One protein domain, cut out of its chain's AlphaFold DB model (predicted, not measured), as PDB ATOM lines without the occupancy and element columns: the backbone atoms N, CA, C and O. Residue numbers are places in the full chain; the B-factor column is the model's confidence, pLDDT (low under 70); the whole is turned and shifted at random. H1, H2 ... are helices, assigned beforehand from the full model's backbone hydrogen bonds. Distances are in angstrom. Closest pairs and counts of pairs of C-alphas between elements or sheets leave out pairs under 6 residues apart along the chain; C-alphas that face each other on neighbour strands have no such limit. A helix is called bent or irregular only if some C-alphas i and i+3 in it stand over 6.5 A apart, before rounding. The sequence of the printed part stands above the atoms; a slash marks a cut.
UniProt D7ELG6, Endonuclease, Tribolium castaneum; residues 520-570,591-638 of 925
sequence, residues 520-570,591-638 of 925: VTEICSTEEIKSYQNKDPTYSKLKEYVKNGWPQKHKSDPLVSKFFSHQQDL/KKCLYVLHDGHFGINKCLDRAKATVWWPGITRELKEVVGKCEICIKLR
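Overview. This is residues 520 to 570 and 591 to 638 of the 925 residues of the protein "Endonuclease" of Tribolium castaneum (UniProt D7ELG6). Two helical lobes stand one after the other along the longest axis, with no contact between the named helices of the one and those of the other. The first is a loose lobe, in which H1 and H2 meet at a corner and H3 comes back near H2 after a long loop; in the second, H4, H5 and H6 pack crosswise on one another, and the short H7 lies beyond the end of H6. The printed part has 99 residues, with seven named helices, H1 to H7 in order, and no named strand; the class is all helix. The whole is loose, with a radius of gyration of the C-alphas of 16.3 A, and elongated, with spans of 50 by 31 by 19 A.

Arrangement. H1, residues 526 to 535, and H2, residues 537 to 548, touch only at the corner by their tight link, and only just, with 3 pairs of C-alphas within 8 A; residues 539 to 540 alone of H2 take part. Their closest C-alphas, of Gln 533 and Tyr 539, are 5.4 A apart, and their lines are about perpendicular at 83 degrees. H3, residues 561 to 569, is close to H2 but not clearly touching, the closest C-alphas being those of Val 546 and Gln 567 at 7.6 A. H3 is irregular, with C-alphas 565 and 568 8.1 A apart. H4, residues 591 to 598, touches H5, residues 604 to 614, at Leu 597 and Cys 607, whose C-alphas are the closest at 5.7 A, with a steep tilt of 62 degrees, opposite ways. H6, residues 620 to 630, touches H4, with the closest C-alphas, of Leu 594 and Leu 624, 6.2 A apart. H5 and H6 form a helical hairpin at a steep tilt of 40 degrees, opposite ways; their closest C-alphas, of Ile 604 and Lys 625, are 6.4 A apart. H7, residues 632 to 636, is close to H6 but not clearly touching, the closest C-alphas being those of Val 628 and Cys 634 at 6.9 A. Each O i to N i+4 pair is within hydrogen-bond range in H1, H2, H4, H5, H6 and H7; in H3 it is 1 of 5, beside 4 of 6 O i to N i+3 pairs.

Along the chain. H1 begins at C-alpha 526 (-36.039, -23.264, -40.015) and is 14.4 A long. H2 is 16.4 A, H3 14.6 A, H4 10.9 A, H5 15.5 A and H6 15.4 A. H7, 6.0 A, ends at C-alpha 636 (-71.436, -30.545, -35.003).

Size, cuts and confidence. The two C-alphas farthest apart, of Asn 548 and Lys 636, are 50.7 A from each other. Residues 571 to 590 are cut out, and C-alphas 570 and 591 are 21.9 A apart across the cut. The link from H2 to H3 is long. The pLDDT is under 70 at residues 520 to 524, 549, 552 to 556 and 568.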
ATOM      1  N   VAL A 520     -37.984 -22.781 -31.892       49.22
ATOM      2  CA  VAL A 520     -38.312 -24.208 -31.840       49.22
ATOM      3  C   VAL A 520     -39.542 -24.433 -32.714       49.22
ATOM      4  O   VAL A 520     -40.654 -24.024 -32.380       49.22
ATOM      5  N   THR A 521     -39.344 -25.047 -33.877       51.66
ATOM      6  CA  THR A 521     -40.427 -25.374 -34.808       51.66
ATOM      7  C   THR A 521     -40.538 -26.884 -34.971       51.66
ATOM      8  O   THR A 521     -39.738 -27.503 -35.655       51.66
ATOM      9  N   GLU A 522     -41.559 -27.491 -34.363       54.78
ATOM     10  CA  GLU A 522     -41.835 -28.934 -34.520       54.78
ATOM     11  C   GLU A 522     -42.517 -29.266 -35.864       54.78
ATOM     12  O   GLU A 522     -42.529 -30.412 -36.300       54.78
ATOM     13  N   ILE A 523     -43.107 -28.272 -36.541       61.38
ATOM     14  CA  ILE A 523     -43.996 -28.490 -37.702       61.38
ATOM     15  C   ILE A 523     -43.281 -28.291 -39.043       61.38
ATOM     16  O   ILE A 523     -43.617 -28.956 -40.025       61.38
ATOM     17  N   CYS A 524     -42.344 -27.352 -39.108       68.75
ATOM     18  CA  CYS A 524     -41.530 -27.071 -40.285       68.75
ATOM     19  C   CYS A 524     -40.215 -26.460 -39.818       68.75
ATOM     20  O   CYS A 524     -40.245 -25.426 -39.153       68.75
ATOM     21  N   SER A 525     -39.098 -27.092 -40.158       74.12
ATOM     22  CA  SER A 525     -37.782 -26.645 -39.699       74.12
ATOM     23  C   SER A 525     -37.444 -25.259 -40.245       74.12
ATOM     24  O   SER A 525     -37.915 -24.838 -41.310       74.12
ATOM     25  N   THR A 526     -36.578 -24.540 -39.536       75.25
ATOM     26  CA  THR A 526     -36.039 -23.264 -40.015       75.25
ATOM     27  C   THR A 526     -35.369 -23.403 -41.384       75.25
ATOM     28  O   THR A 526     -35.453 -22.501 -42.216       75.25
ATOM     29  N   GLU A 527     -34.755 -24.553 -41.652       79.50
ATOM     30  CA  GLU A 527     -34.091 -24.918 -42.901       79.50
ATOM     31  C   GLU A 527     -35.099 -25.093 -44.044       79.50
ATOM     32  O   GLU A 527     -34.881 -24.580 -45.144       79.50
ATOM     33  N   GLU A 528     -36.232 -25.750 -43.788       82.69
ATOM     34  CA  GLU A 528     -37.311 -25.904 -44.768       82.69
ATOM     35  C   GLU A 528     -37.907 -24.552 -45.160       82.69
ATOM     36  O   GLU A 528     -38.048 -24.262 -46.351       82.69
ATOM     37  N   ILE A 529     -38.215 -23.691 -44.182       85.12
ATOM     38  CA  ILE A 529     -38.773 -22.355 -44.444       85.12
ATOM     39  C   ILE A 529     -37.799 -21.547 -45.313       85.12
ATOM     40  O   ILE A 529     -38.216 -20.979 -46.327       85.12
ATOM     41  N   LYS A 530     -36.502 -21.536 -44.973       85.12
ATOM     42  CA  LYS A 530     -35.461 -20.873 -45.777       85.12
ATOM     43  C   LYS A 530     -35.395 -21.435 -47.190       85.12
ATOM     44  O   LYS A 530     -35.380 -20.664 -48.144       85.12
ATOM     45  N   SER A 531     -35.397 -22.759 -47.335       86.94
ATOM     46  CA  SER A 531     -35.344 -23.434 -48.635       86.94
ATOM     47  C   SER A 531     -36.504 -23.009 -49.537       86.94
ATOM     48  O   SER A 531     -36.282 -22.618 -50.684       86.94
ATOM     49  N   TYR A 532     -37.737 -22.999 -49.019       88.94
ATOM     50  CA  TYR A 532     -38.906 -22.563 -49.783       88.94
ATOM     51  C   TYR A 532     -38.889 -21.062 -50.097       88.94
ATOM     52  O   TYR A 532     -39.204 -20.688 -51.224       88.94
ATOM     53  N   GLN A 533     -38.489 -20.204 -49.154       89.62
ATOM     54  CA  GLN A 533     -38.367 -18.765 -49.422       89.62
ATOM     55  C   GLN A 533     -37.258 -18.456 -50.441       89.62
ATOM     56  O   GLN A 533     -37.424 -17.571 -51.272       89.62
ATOM     57  N   ASN A 534     -36.140 -19.181 -50.417       86.62
ATOM     58  CA  ASN A 534     -35.031 -18.970 -51.353       86.62
ATOM     59  C   ASN A 534     -35.352 -19.465 -52.766       86.62
ATOM     60  O   ASN A 534     -34.869 -18.893 -53.738       86.62
ATOM     61  N   LYS A 535     -36.190 -20.499 -52.891       88.88
ATOM     62  CA  LYS A 535     -36.665 -21.003 -54.188       88.88
ATOM     63  C   LYS A 535     -37.766 -20.138 -54.802       88.88
ATOM     64  O   LYS A 535     -37.928 -20.154 -56.018       88.88
ATOM     65  N   ASP A 536     -38.537 -19.415 -53.990       89.44
ATOM     66  CA  ASP A 536     -39.671 -18.619 -54.460       89.44
ATOM     67  C   ASP A 536     -39.211 -17.229 -54.967       89.44
ATOM     68  O   ASP A 536     -38.678 -16.420 -54.189       89.44
ATOM     69  N   PRO A 537     -39.448 -16.897 -56.255       88.56
ATOM     70  CA  PRO A 537     -39.111 -15.590 -56.825       88.56
ATOM     71  C   PRO A 537     -39.731 -14.413 -56.061       88.56
ATOM     72  O   PRO A 537     -39.128 -13.342 -55.964       88.56
ATOM     73  N   THR A 538     -40.911 -14.616 -55.466       89.56
ATOM     74  CA  THR A 538     -41.623 -13.608 -54.671       89.56
ATOM     75  C   THR A 538     -40.800 -13.187 -53.463       89.56
ATOM     76  O   THR A 538     -40.633 -11.996 -53.207       89.56
ATOM     77  N   TYR A 539     -40.261 -14.156 -52.725       89.88
ATOM     78  CA  TYR A 539     -39.488 -13.907 -51.510       89.88
ATOM     79  C   TYR A 539     -38.085 -13.397 -51.825       89.88
ATOM     80  O   TYR A 539     -37.587 -12.541 -51.099       89.88
ATOM     81  N   SER A 540     -37.486 -13.829 -52.936       87.25
ATOM     82  CA  SER A 540     -36.229 -13.254 -53.433       87.25
ATOM     83  C   SER A 540     -36.372 -11.751 -53.695       87.25
ATOM     84  O   SER A 540     -35.592 -10.947 -53.176       87.25
ATOM     85  N   LYS A 541     -37.437 -11.344 -54.402       86.81
ATOM     86  CA  LYS A 541     -37.740  -9.926 -54.644       86.81
ATOM     87  C   LYS A 541     -38.128  -9.182 -53.364       86.81
ATOM     88  O   LYS A 541     -37.741  -8.032 -53.164       86.81
ATOM     89  N   LEU A 542     -38.857  -9.840 -52.463       85.56
ATOM     90  CA  LEU A 542     -39.234  -9.273 -51.169       85.56
ATOM     91  C   LEU A 542     -38.000  -8.970 -50.312       85.56
ATOM     92  O   LEU A 542     -37.913  -7.891 -49.732       85.56
ATOM     93  N   LYS A 543     -37.023  -9.883 -50.275       84.12
ATOM     94  CA  LYS A 543     -35.741  -9.680 -49.588       84.12
ATOM     95  C   LYS A 543     -34.965  -8.505 -50.183       84.12
ATOM     96  O   LYS A 543     -34.414  -7.705 -49.431       84.12
ATOM     97  N   GLU A 544     -34.955  -8.368 -51.508       81.81
ATOM     98  CA  GLU A 544     -34.350  -7.220 -52.193       81.81
ATOM     99  C   GLU A 544     -35.000  -5.896 -51.759       81.81
ATOM    100  O   GLU A 544     -34.288  -4.974 -51.371       81.81
ATOM    101  N   TYR A 545     -36.335  -5.802 -51.741       81.44
ATOM    102  CA  TYR A 545     -37.048  -4.577 -51.332       81.44
ATOM    103  C   TYR A 545     -36.947  -4.276 -49.838       81.44
ATOM    104  O   TYR A 545     -36.927  -3.111 -49.446       81.44
ATOM    105  N   VAL A 546     -36.843  -5.298 -48.988       76.62
ATOM    106  CA  VAL A 546     -36.599  -5.090 -47.555       76.62
ATOM    107  C   VAL A 546     -35.181  -4.554 -47.311       76.62
ATOM    108  O   VAL A 546     -35.017  -3.694 -46.452       76.62
ATOM    109  N   LYS A 547     -34.172  -5.000 -48.078       72.75
ATOM    110  CA  LYS A 547     -32.787  -4.501 -47.965       72.75
ATOM    111  C   LYS A 547     -32.586  -3.126 -48.605       72.75
ATOM    112  O   LYS A 547     -31.975  -2.255 -47.999       72.75
ATOM    113  N   ASN A 548     -33.098  -2.934 -49.820       73.75
ATOM    114  CA  ASN A 548     -32.796  -1.766 -50.656       73.75
ATOM    115  C   ASN A 548     -33.874  -0.671 -50.590       73.75
ATOM    116  O   ASN A 548     -33.702   0.401 -51.167       73.75
ATOM    117  N   GLY A 549     -34.980  -0.927 -49.889       68.06
ATOM    118  CA  GLY A 549     -36.136  -0.042 -49.821       68.06
ATOM    119  C   GLY A 549     -37.199  -0.359 -50.876       68.06
ATOM    120  O   GLY A 549     -36.931  -0.916 -51.942       68.06
ATOM    121  N   TRP A 550     -38.443   0.001 -50.558       77.31
ATOM    122  CA  TRP A 550     -39.598  -0.261 -51.411       77.31
ATOM    123  C   TRP A 550     -39.793   0.851 -52.457       77.31
ATOM    124  O   TRP A 550     -39.707   2.034 -52.115       77.31
ATOM    125  N   PRO A 551     -40.110   0.517 -53.722       76.00
ATOM    126  CA  PRO A 551     -40.462   1.510 -54.736       76.00
ATOM    127  C   PRO A 551     -41.806   2.186 -54.411       76.00
ATOM    128  O   PRO A 551     -42.639   1.626 -53.703       76.00
ATOM    129  N   GLN A 552     -42.063   3.386 -54.948       66.38
ATOM    130  CA  GLN A 552     -43.355   4.063 -54.742       66.38
ATOM    131  C   GLN A 552     -44.535   3.191 -55.213       66.38
ATOM    132  O   GLN A 552     -44.414   2.451 -56.186       66.38
ATOM    133  N   LYS A 553     -45.696   3.313 -54.547       59.09
ATOM    134  CA  LYS A 553     -46.884   2.429 -54.654       59.09
ATOM    135  C   LYS A 553     -47.352   2.087 -56.082       59.09
ATOM    136  O   LYS A 553     -47.968   1.051 -56.280       59.09
ATOM    137  N   HIS A 554     -47.070   2.934 -57.069       51.72
ATOM    138  CA  HIS A 554     -47.439   2.728 -58.476       51.72
ATOM    139  C   HIS A 554     -46.388   1.952 -59.301       51.72
ATOM    140  O   HIS A 554     -46.612   1.698 -60.479       51.72
ATOM    141  N   LYS A 555     -45.251   1.573 -58.700       59.88
ATOM    142  CA  LYS A 555     -44.137   0.836 -59.327       59.88
ATOM    143  C   LYS A 555     -43.792  -0.479 -58.615       59.88
ATOM    144  O   LYS A 555     -42.770  -1.085 -58.926       59.88
ATOM    145  N   SER A 556     -44.585  -0.921 -57.636       64.62
ATOM    146  CA  SER A 556     -44.322  -2.193 -56.958       64.62
ATOM    147  C   SER A 556     -44.621  -3.374 -57.882       64.62
ATOM    148  O   SER A 556     -45.709  -3.448 -58.451       64.62
ATOM    149  N   ASP A 557     -43.674  -4.301 -57.975       77.88
ATOM    150  CA  ASP A 557     -43.792  -5.549 -58.732       77.88
ATOM    151  C   ASP A 557     -45.058  -6.342 -58.311       77.88
ATOM    152  O   ASP A 557     -45.316  -6.470 -57.102       77.88
ATOM    153  N   PRO A 558     -45.859  -6.873 -59.263       80.88
ATOM    154  CA  PRO A 558     -47.047  -7.677 -58.974       80.88
ATOM    155  C   PRO A 558     -46.808  -8.804 -57.965       80.88
ATOM    156  O   PRO A 558     -47.691  -9.061 -57.140       80.88
ATOM    157  N   LEU A 559     -45.622  -9.423 -57.980       82.06
ATOM    158  CA  LEU A 559     -45.255 -10.534 -57.098       82.06
ATOM    159  C   LEU A 559     -45.333 -10.144 -55.614       82.06
ATOM    160  O   LEU A 559     -45.907 -10.869 -54.803       82.06
ATOM    161  N   VAL A 560     -44.825  -8.962 -55.256       85.12
ATOM    162  CA  VAL A 560     -44.749  -8.491 -53.858       85.12
ATOM    163  C   VAL A 560     -45.821  -7.463 -53.497       85.12
ATOM    164  O   VAL A 560     -45.892  -7.012 -52.353       85.12
ATOM    165  N   SER A 561     -46.703  -7.117 -54.437       84.06
ATOM    166  CA  SER A 561     -47.785  -6.139 -54.253       84.06
ATOM    167  C   SER A 561     -48.647  -6.399 -53.004       84.06
ATOM    168  O   SER A 561     -48.997  -5.467 -52.281       84.06
ATOM    169  N   LYS A 562     -48.918  -7.674 -52.682       85.56
ATOM    170  CA  LYS A 562     -49.693  -8.106 -51.500       85.56
ATOM    171  C   LYS A 562     -49.019  -7.778 -50.161       85.56
ATOM    172  O   LYS A 562     -49.690  -7.744 -49.133       85.56
ATOM    173  N   PHE A 563     -47.709  -7.547 -50.169       85.56
ATOM    174  CA  PHE A 563     -46.905  -7.224 -48.990       85.56
ATOM    175  C   PHE A 563     -46.685  -5.713 -48.823       85.56
ATOM    176  O   PHE A 563     -46.284  -5.277 -47.746       85.56
ATOM    177  N   PHE A 564     -47.007  -4.900 -49.837       82.81
ATOM    178  CA  PHE A 564     -46.755  -3.454 -49.842       82.81
ATOM    179  C   PHE A 564     -47.414  -2.719 -48.663       82.81
ATOM    180  O   PHE A 564     -46.800  -1.859 -48.037       82.81
ATOM    181  N   SER A 565     -48.649  -3.084 -48.294       81.12
ATOM    182  CA  SER A 565     -49.348  -2.505 -47.129       81.12
ATOM    183  C   SER A 565     -48.656  -2.787 -45.793       81.12
ATOM    184  O   SER A 565     -48.969  -2.149 -44.792       81.12
ATOM    185  N   HIS A 566     -47.731  -3.743 -45.781       81.00
ATOM    186  CA  HIS A 566     -47.005  -4.233 -44.618       81.00
ATOM    187  C   HIS A 566     -45.504  -3.921 -44.692       81.00
ATOM    188  O   HIS A 566     -44.758  -4.357 -43.821       81.00
ATOM    189  N   GLN A 567     -45.060  -3.143 -45.686       78.44
ATOM    190  CA  GLN A 567     -43.646  -2.874 -45.974       78.44
ATOM    191  C   GLN A 567     -42.826  -2.390 -44.768       78.44
ATOM    192  O   GLN A 567     -41.665  -2.754 -44.635       78.44
ATOM    193  N   GLN A 568     -43.427  -1.596 -43.874       64.62
ATOM    194  CA  GLN A 568     -42.741  -1.018 -42.709       64.62
ATOM    195  C   GLN A 568     -42.499  -2.024 -41.576       64.62
ATOM    196  O   GLN A 568     -41.641  -1.798 -40.729       64.62
ATOM    197  N   ASP A 569     -43.260  -3.117 -41.563       75.56
ATOM    198  CA  ASP A 569     -43.219  -4.155 -40.534       75.56
ATOM    199  C   ASP A 569     -42.416  -5.389 -40.986       75.56
ATOM    200  O   ASP A 569     -42.242  -6.330 -40.208       75.56
ATOM    201  N   LEU A 570     -41.963  -5.424 -42.244       80.31
ATOM    202  CA  LEU A 570     -41.208  -6.540 -42.809       80.31
ATOM    203  C   LEU A 570     -39.708  -6.371 -42.551       80.31
ATOM    204  O   LEU A 570     -39.149  -5.289 -42.713       80.31
ATOM    205  N   LYS A 591     -50.809 -24.454 -45.641       89.62
ATOM    206  CA  LYS A 591     -51.868 -25.451 -45.402       89.62
ATOM    207  C   LYS A 591     -51.592 -26.266 -44.131       89.62
ATOM    208  O   LYS A 591     -52.482 -26.404 -43.295       89.62
ATOM    209  N   LYS A 592     -50.347 -26.721 -43.939       87.19
ATOM    210  CA  LYS A 592     -49.906 -27.448 -42.735       87.19
ATOM    211  C   LYS A 592     -50.065 -26.582 -41.483       87.19
ATOM    212  O   LYS A 592     -50.667 -27.018 -40.504       87.19
ATOM    213  N   CYS A 593     -49.624 -25.323 -41.536       89.19
ATOM    214  CA  CYS A 593     -49.787 -24.382 -40.425       89.19
ATOM    215  C   CYS A 593     -51.261 -24.124 -40.077       89.19
ATOM    216  O   CYS A 593     -51.600 -24.056 -38.898       89.19
ATOM    217  N   LEU A 594     -52.150 -23.999 -41.069       90.69
ATOM    218  CA  LEU A 594     -53.586 -23.796 -40.837       90.69
ATOM    219  C   LEU A 594     -54.228 -24.962 -40.076       90.69
ATOM    220  O   LEU A 594     -55.022 -24.710 -39.169       90.69
ATOM    221  N   TYR A 595     -53.868 -26.209 -40.405       87.06
ATOM    222  CA  TYR A 595     -54.354 -27.384 -39.675       87.06
ATOM    223  C   TYR A 595     -53.904 -27.359 -38.219       87.06
ATOM    224  O   TYR A 595     -54.741 -27.438 -37.326       87.06
ATOM    225  N   VAL A 596     -52.614 -27.135 -37.964       87.19
ATOM    226  CA  VAL A 596     -52.085 -27.081 -36.593       87.19
ATOM    227  C   VAL A 596     -52.723 -25.943 -35.796       87.19
ATOM    228  O   VAL A 596     -53.097 -26.125 -34.637       87.19
ATOM    229  N   LEU A 597     -52.894 -24.764 -36.402       88.81
ATOM    230  CA  LEU A 597     -53.574 -23.636 -35.757       88.81
ATOM    231  C   LEU A 597     -55.006 -23.994 -35.335       88.81
ATOM    232  O   LEU A 597     -55.476 -23.473 -34.320       88.81
ATOM    233  N   HIS A 598     -55.666 -24.878 -36.088       91.81
ATOM    234  CA  HIS A 598     -57.031 -25.330 -35.853       91.81
ATOM    235  C   HIS A 598     -57.164 -26.578 -34.964       91.81
ATOM    236  O   HIS A 598     -58.220 -26.735 -34.364       91.81
ATOM    237  N   ASP A 599     -56.134 -27.417 -34.847       85.81
ATOM    238  CA  ASP A 599     -56.149 -28.772 -34.258       85.81
ATOM    239  C   ASP A 599     -56.910 -28.901 -32.918       85.81
ATOM    240  O   ASP A 599     -57.690 -29.820 -32.700       85.81
ATOM    241  N   GLY A 600     -56.820 -27.893 -32.045       85.19
ATOM    242  CA  GLY A 600     -57.590 -27.851 -30.791       85.19
ATOM    243  C   GLY A 600     -59.097 -27.555 -30.932       85.19
ATOM    244  O   GLY A 600     -59.756 -27.292 -29.927       85.19
ATOM    245  N   HIS A 601     -59.637 -27.495 -32.153       88.12
ATOM    246  CA  HIS A 601     -61.029 -27.168 -32.501       88.12
ATOM    247  C   HIS A 601     -61.593 -25.909 -31.820       88.12
ATOM    248  O   HIS A 601     -62.794 -25.776 -31.558       88.12
ATOM    249  N   PHE A 602     -60.723 -24.942 -31.533       85.19
ATOM    250  CA  PHE A 602     -61.118 -23.702 -30.885       85.19
ATOM    251  C   PHE A 602     -61.846 -22.757 -31.850       85.19
ATOM    252  O   PHE A 602     -61.685 -22.795 -33.069       85.19
ATOM    253  N   GLY A 603     -62.639 -21.837 -31.290       81.25
ATOM    254  CA  GLY A 603     -63.296 -20.794 -32.080       81.25
ATOM    255  C   GLY A 603     -62.297 -19.923 -32.855       81.25
ATOM    256  O   GLY A 603     -61.143 -19.767 -32.451       81.25
ATOM    257  N   ILE A 604     -62.769 -19.297 -33.940       87.62
ATOM    258  CA  ILE A 604     -61.924 -18.540 -34.880       87.62
ATOM    259  C   ILE A 604     -61.022 -17.502 -34.202       87.62
ATOM    260  O   ILE A 604     -59.865 -17.367 -34.581       87.62
ATOM    261  N   ASN A 605     -61.508 -16.806 -33.172       87.38
ATOM    262  CA  ASN A 605     -60.712 -15.792 -32.480       87.38
ATOM    263  C   ASN A 605     -59.482 -16.401 -31.796       87.38
ATOM    264  O   ASN A 605     -58.389 -15.884 -31.977       87.38
ATOM    265  N   LYS A 606     -59.629 -17.544 -31.111       88.19
ATOM    266  CA  LYS A 606     -58.494 -18.237 -30.481       88.19
ATOM    267  C   LYS A 606     -57.486 -18.731 -31.517       88.19
ATOM    268  O   LYS A 606     -56.287 -18.588 -31.310       88.19
ATOM    269  N   CYS A 607     -57.968 -19.265 -32.642       89.50
ATOM    270  CA  CYS A 607     -57.093 -19.691 -33.735       89.50
ATOM    271  C   CYS A 607     -56.322 -18.491 -34.322       89.50
ATOM    272  O   CYS A 607     -55.120 -18.583 -34.557       89.50
ATOM    273  N   LEU A 608     -56.988 -17.342 -34.505       90.25
ATOM    274  CA  LEU A 608     -56.347 -16.106 -34.962       90.25
ATOM    275  C   LEU A 608     -55.344 -15.561 -33.949       90.25
ATOM    276  O   LEU A 608     -54.296 -15.078 -34.356       90.25
ATOM    277  N   ASP A 609     -55.647 -15.615 -32.657       87.25
ATOM    278  CA  ASP A 609     -54.739 -15.134 -31.617       87.25
ATOM    279  C   ASP A 609     -53.490 -16.021 -31.525       87.25
ATOM    280  O   ASP A 609     -52.380 -15.499 -31.454       87.25
ATOM    281  N   ARG A 610     -53.640 -17.344 -31.676       87.06
ATOM    282  CA  ARG A 610     -52.507 -18.272 -31.811       87.06
ATOM    283  C   ARG A 610     -51.663 -17.967 -33.049       87.06
ATOM    284  O   ARG A 610     -50.437 -17.934 -32.963       87.06
ATOM    285  N   ALA A 611     -52.303 -17.688 -34.185       88.19
ATOM    286  CA  ALA A 611     -51.599 -17.282 -35.398       88.19
ATOM    287  C   ALA A 611     -50.845 -15.955 -35.192       88.19
ATOM    288  O   ALA A 611     -49.669 -15.849 -35.521       88.19
ATOM    289  N   LYS A 612     -51.482 -14.958 -34.561       85.44
ATOM    290  CA  LYS A 612     -50.868 -13.662 -34.223       85.44
ATOM    291  C   LYS A 612     -49.668 -13.755 -33.288       85.44
ATOM    292  O   LYS A 612     -48.909 -12.797 -33.258       85.44
ATOM    293  N   ALA A 613     -49.522 -14.849 -32.551       78.94
ATOM    294  CA  ALA A 613     -48.393 -15.079 -31.659       78.94
ATOM    295  C   ALA A 613     -47.224 -15.823 -32.326       78.94
ATOM    296  O   ALA A 613     -46.154 -15.885 -31.741       78.94
ATOM    297  N   THR A 614     -47.415 -16.424 -33.509       80.00
ATOM    298  CA  THR A 614     -46.449 -17.402 -34.052       80.00
ATOM    299  C   THR A 614     -46.091 -17.175 -35.520       80.00
ATOM    300  O   THR A 614     -44.917 -17.081 -35.864       80.00
ATOM    301  N   VAL A 615     -47.083 -17.054 -36.406       88.62
ATOM    302  CA  VAL A 615     -46.883 -17.095 -37.865       88.62
ATOM    303  C   VAL A 615     -47.663 -16.004 -38.594       88.62
ATOM    304  O   VAL A 615     -48.642 -15.446 -38.084       88.62
ATOM    305  N   TRP A 616     -47.248 -15.671 -39.816       92.75
ATOM    306  CA  TRP A 616     -47.973 -14.695 -40.625       92.75
ATOM    307  C   TRP A 616     -47.836 -14.922 -42.135       92.75
ATOM    308  O   TRP A 616     -46.801 -15.362 -42.619       92.75
ATOM    309  N   TRP A 617     -48.885 -14.585 -42.885       93.25
ATOM    310  CA  TRP A 617     -48.853 -14.348 -44.332       93.25
ATOM    311  C   TRP A 617     -50.069 -13.499 -44.746       93.25
ATOM    312  O   TRP A 617     -51.074 -13.453 -44.017       93.25
ATOM    313  N   PRO A 618     -50.030 -12.821 -45.909       90.19
ATOM    314  CA  PRO A 618     -51.182 -12.092 -46.424       90.19
ATOM    315  C   PRO A 618     -52.365 -13.037 -46.672       90.19
ATOM    316  O   PRO A 618     -52.279 -13.942 -47.494       90.19
ATOM    317  N   GLY A 619     -53.491 -12.803 -45.992       89.75
ATOM    318  CA  GLY A 619     -54.720 -13.584 -46.189       89.75
ATOM    319  C   GLY A 619     -54.999 -14.683 -45.157       89.75
ATOM    320  O   GLY A 619     -56.114 -15.207 -45.166       89.75
ATOM    321  N   ILE A 620     -54.088 -14.938 -44.204       92.88
ATOM    322  CA  ILE A 620     -54.236 -15.970 -43.153       92.88
ATOM    323  C   ILE A 620     -55.605 -15.954 -42.457       92.88
ATOM    324  O   ILE A 620     -56.216 -16.993 -42.229       92.88
ATOM    325  N   THR A 621     -56.152 -14.768 -42.169       91.75
ATOM    326  CA  THR A 621     -57.456 -14.627 -41.505       91.75
ATOM    327  C   THR A 621     -58.609 -15.206 -42.320       91.75
ATOM    328  O   THR A 621     -59.555 -15.752 -41.753       91.75
ATOM    329  N   ARG A 622     -58.573 -15.039 -43.646       92.69
ATOM    330  CA  ARG A 622     -59.612 -15.542 -44.550       92.69
ATOM    331  C   ARG A 622     -59.532 -17.062 -44.637       92.69
ATOM    332  O   ARG A 622     -60.550 -17.721 -44.480       92.69
ATOM    333  N   GLU A 623     -58.330 -17.588 -44.825       93.00
ATOM    334  CA  GLU A 623     -58.085 -19.027 -44.957       93.00
ATOM    335  C   GLU A 623     -58.396 -19.772 -43.655       93.00
ATOM    336  O   GLU A 623     -59.090 -20.783 -43.666       93.00
ATOM    337  N   LEU A 624     -58.019 -19.220 -42.500       91.56
ATOM    338  CA  LEU A 624     -58.339 -19.820 -41.203       91.56
ATOM    339  C   LEU A 624     -59.847 -19.815 -40.907       91.56
ATOM    340  O   LEU A 624     -60.369 -20.762 -40.321       91.56
ATOM    341  N   LYS A 625     -60.577 -18.776 -41.341       89.62
ATOM    342  CA  LYS A 625     -62.052 -18.756 -41.286       89.62
ATOM    343  C   LYS A 625     -62.670 -19.855 -42.142       89.62
ATOM    344  O   LYS A 625     -63.687 -20.412 -41.743       89.62
ATOM    345  N   GLU A 626     -62.080 -20.138 -43.296       90.06
ATOM    346  CA  GLU A 626     -62.535 -21.197 -44.188       90.06
ATOM    347  C   GLU A 626     -62.305 -22.581 -43.571       90.06
ATOM    348  O   GLU A 626     -63.244 -23.369 -43.512       90.06
ATOM    349  N   VAL A 627     -61.118 -22.831 -43.005       90.00
ATOM    350  CA  VAL A 627     -60.791 -24.088 -42.304       90.00
ATOM    351  C   VAL A 627     -61.736 -24.329 -41.123       90.00
ATOM    352  O   VAL A 627     -62.397 -25.362 -41.059       90.00
ATOM    353  N   VAL A 628     -61.893 -23.348 -40.225       88.25
ATOM    354  CA  VAL A 628     -62.821 -23.451 -39.079       88.25
ATOM    355  C   VAL A 628     -64.281 -23.570 -39.543       88.25
ATOM    356  O   VAL A 628     -65.102 -24.201 -38.879       88.25
ATOM    357  N   GLY A 629     -64.629 -22.926 -40.660       84.00
ATOM    358  CA  GLY A 629     -65.975 -22.921 -41.228       84.00
ATOM    359  C   GLY A 629     -66.375 -24.238 -41.889       84.00
ATOM    360  O   GLY A 629     -67.560 -24.557 -41.872       84.00
ATOM    361  N   LYS A 630     -65.408 -24.987 -42.432       87.00
ATOM    362  CA  LYS A 630     -65.592 -26.300 -43.072       87.00
ATOM    363  C   LYS A 630     -65.320 -27.479 -42.131       87.00
ATOM    364  O   LYS A 630     -65.560 -28.615 -42.511       87.00
ATOM    365  N   CYS A 631     -64.835 -27.238 -40.917       88.25
ATOM    366  CA  CYS A 631     -64.556 -28.306 -39.964       88.25
ATOM    367  C   CYS A 631     -65.848 -28.937 -39.418       88.25
ATOM    368  O   CYS A 631     -66.586 -28.297 -38.662       88.25
ATOM    369  N   GLU A 632     -66.090 -30.210 -39.747       87.00
ATOM    370  CA  GLU A 632     -67.278 -30.943 -39.301       87.00
ATOM    371  C   GLU A 632     -67.408 -31.004 -37.778       87.00
ATOM    372  O   GLU A 632     -68.496 -30.781 -37.250       87.00
ATOM    373  N   ILE A 633     -66.308 -31.251 -37.061       86.56
ATOM    374  CA  ILE A 633     -66.296 -31.338 -35.592       86.56
ATOM    375  C   ILE A 633     -66.748 -30.005 -34.986       86.56
ATOM    376  O   ILE A 633     -67.633 -29.959 -34.125       86.56
ATOM    377  N   CYS A 634     -66.197 -28.893 -35.481       86.69
ATOM    378  CA  CYS A 634     -66.585 -27.563 -35.028       86.69
ATOM    379  C   CYS A 634     -68.018 -27.200 -35.405       86.69
ATOM    380  O   CYS A 634     -68.641 -26.450 -34.656       86.69
ATOM    381  N   ILE A 635     -68.540 -27.688 -36.536       84.62
ATOM    382  CA  ILE A 635     -69.945 -27.510 -36.914       84.62
ATOM    383  C   ILE A 635     -70.828 -28.302 -35.947       84.62
ATOM    384  O   ILE A 635     -71.613 -27.682 -35.241       84.62
ATOM    385  N   LYS A 636     -70.627 -29.620 -35.822       83.38
ATOM    386  CA  LYS A 636     -71.436 -30.545 -35.003       83.38
ATOM    387  C   LYS A 636     -71.526 -30.128 -33.524       83.38
ATOM    388  O   LYS A 636     -72.558 -30.345 -32.889       83.38
ATOM    389  N   LEU A 637     -70.475 -29.500 -32.982       80.50
ATOM    390  CA  LEU A 637     -70.413 -29.001 -31.598       80.50
ATOM    391  C   LEU A 637     -70.798 -27.516 -31.440       80.50
ATOM    392  O   LEU A 637     -70.845 -26.997 -30.317       80.50
ATOM    393  N   ARG A 638     -71.068 -26.795 -32.535       77.75
ATOM    394  CA  ARG A 638     -71.425 -25.372 -32.486       77.75
ATOM    395  C   ARG A 638     -72.786 -25.199 -31.823       77.75
ATOM    396  O   ARG A 638     -73.772 -25.829 -32.198       77.75
TER     397      ARG A 638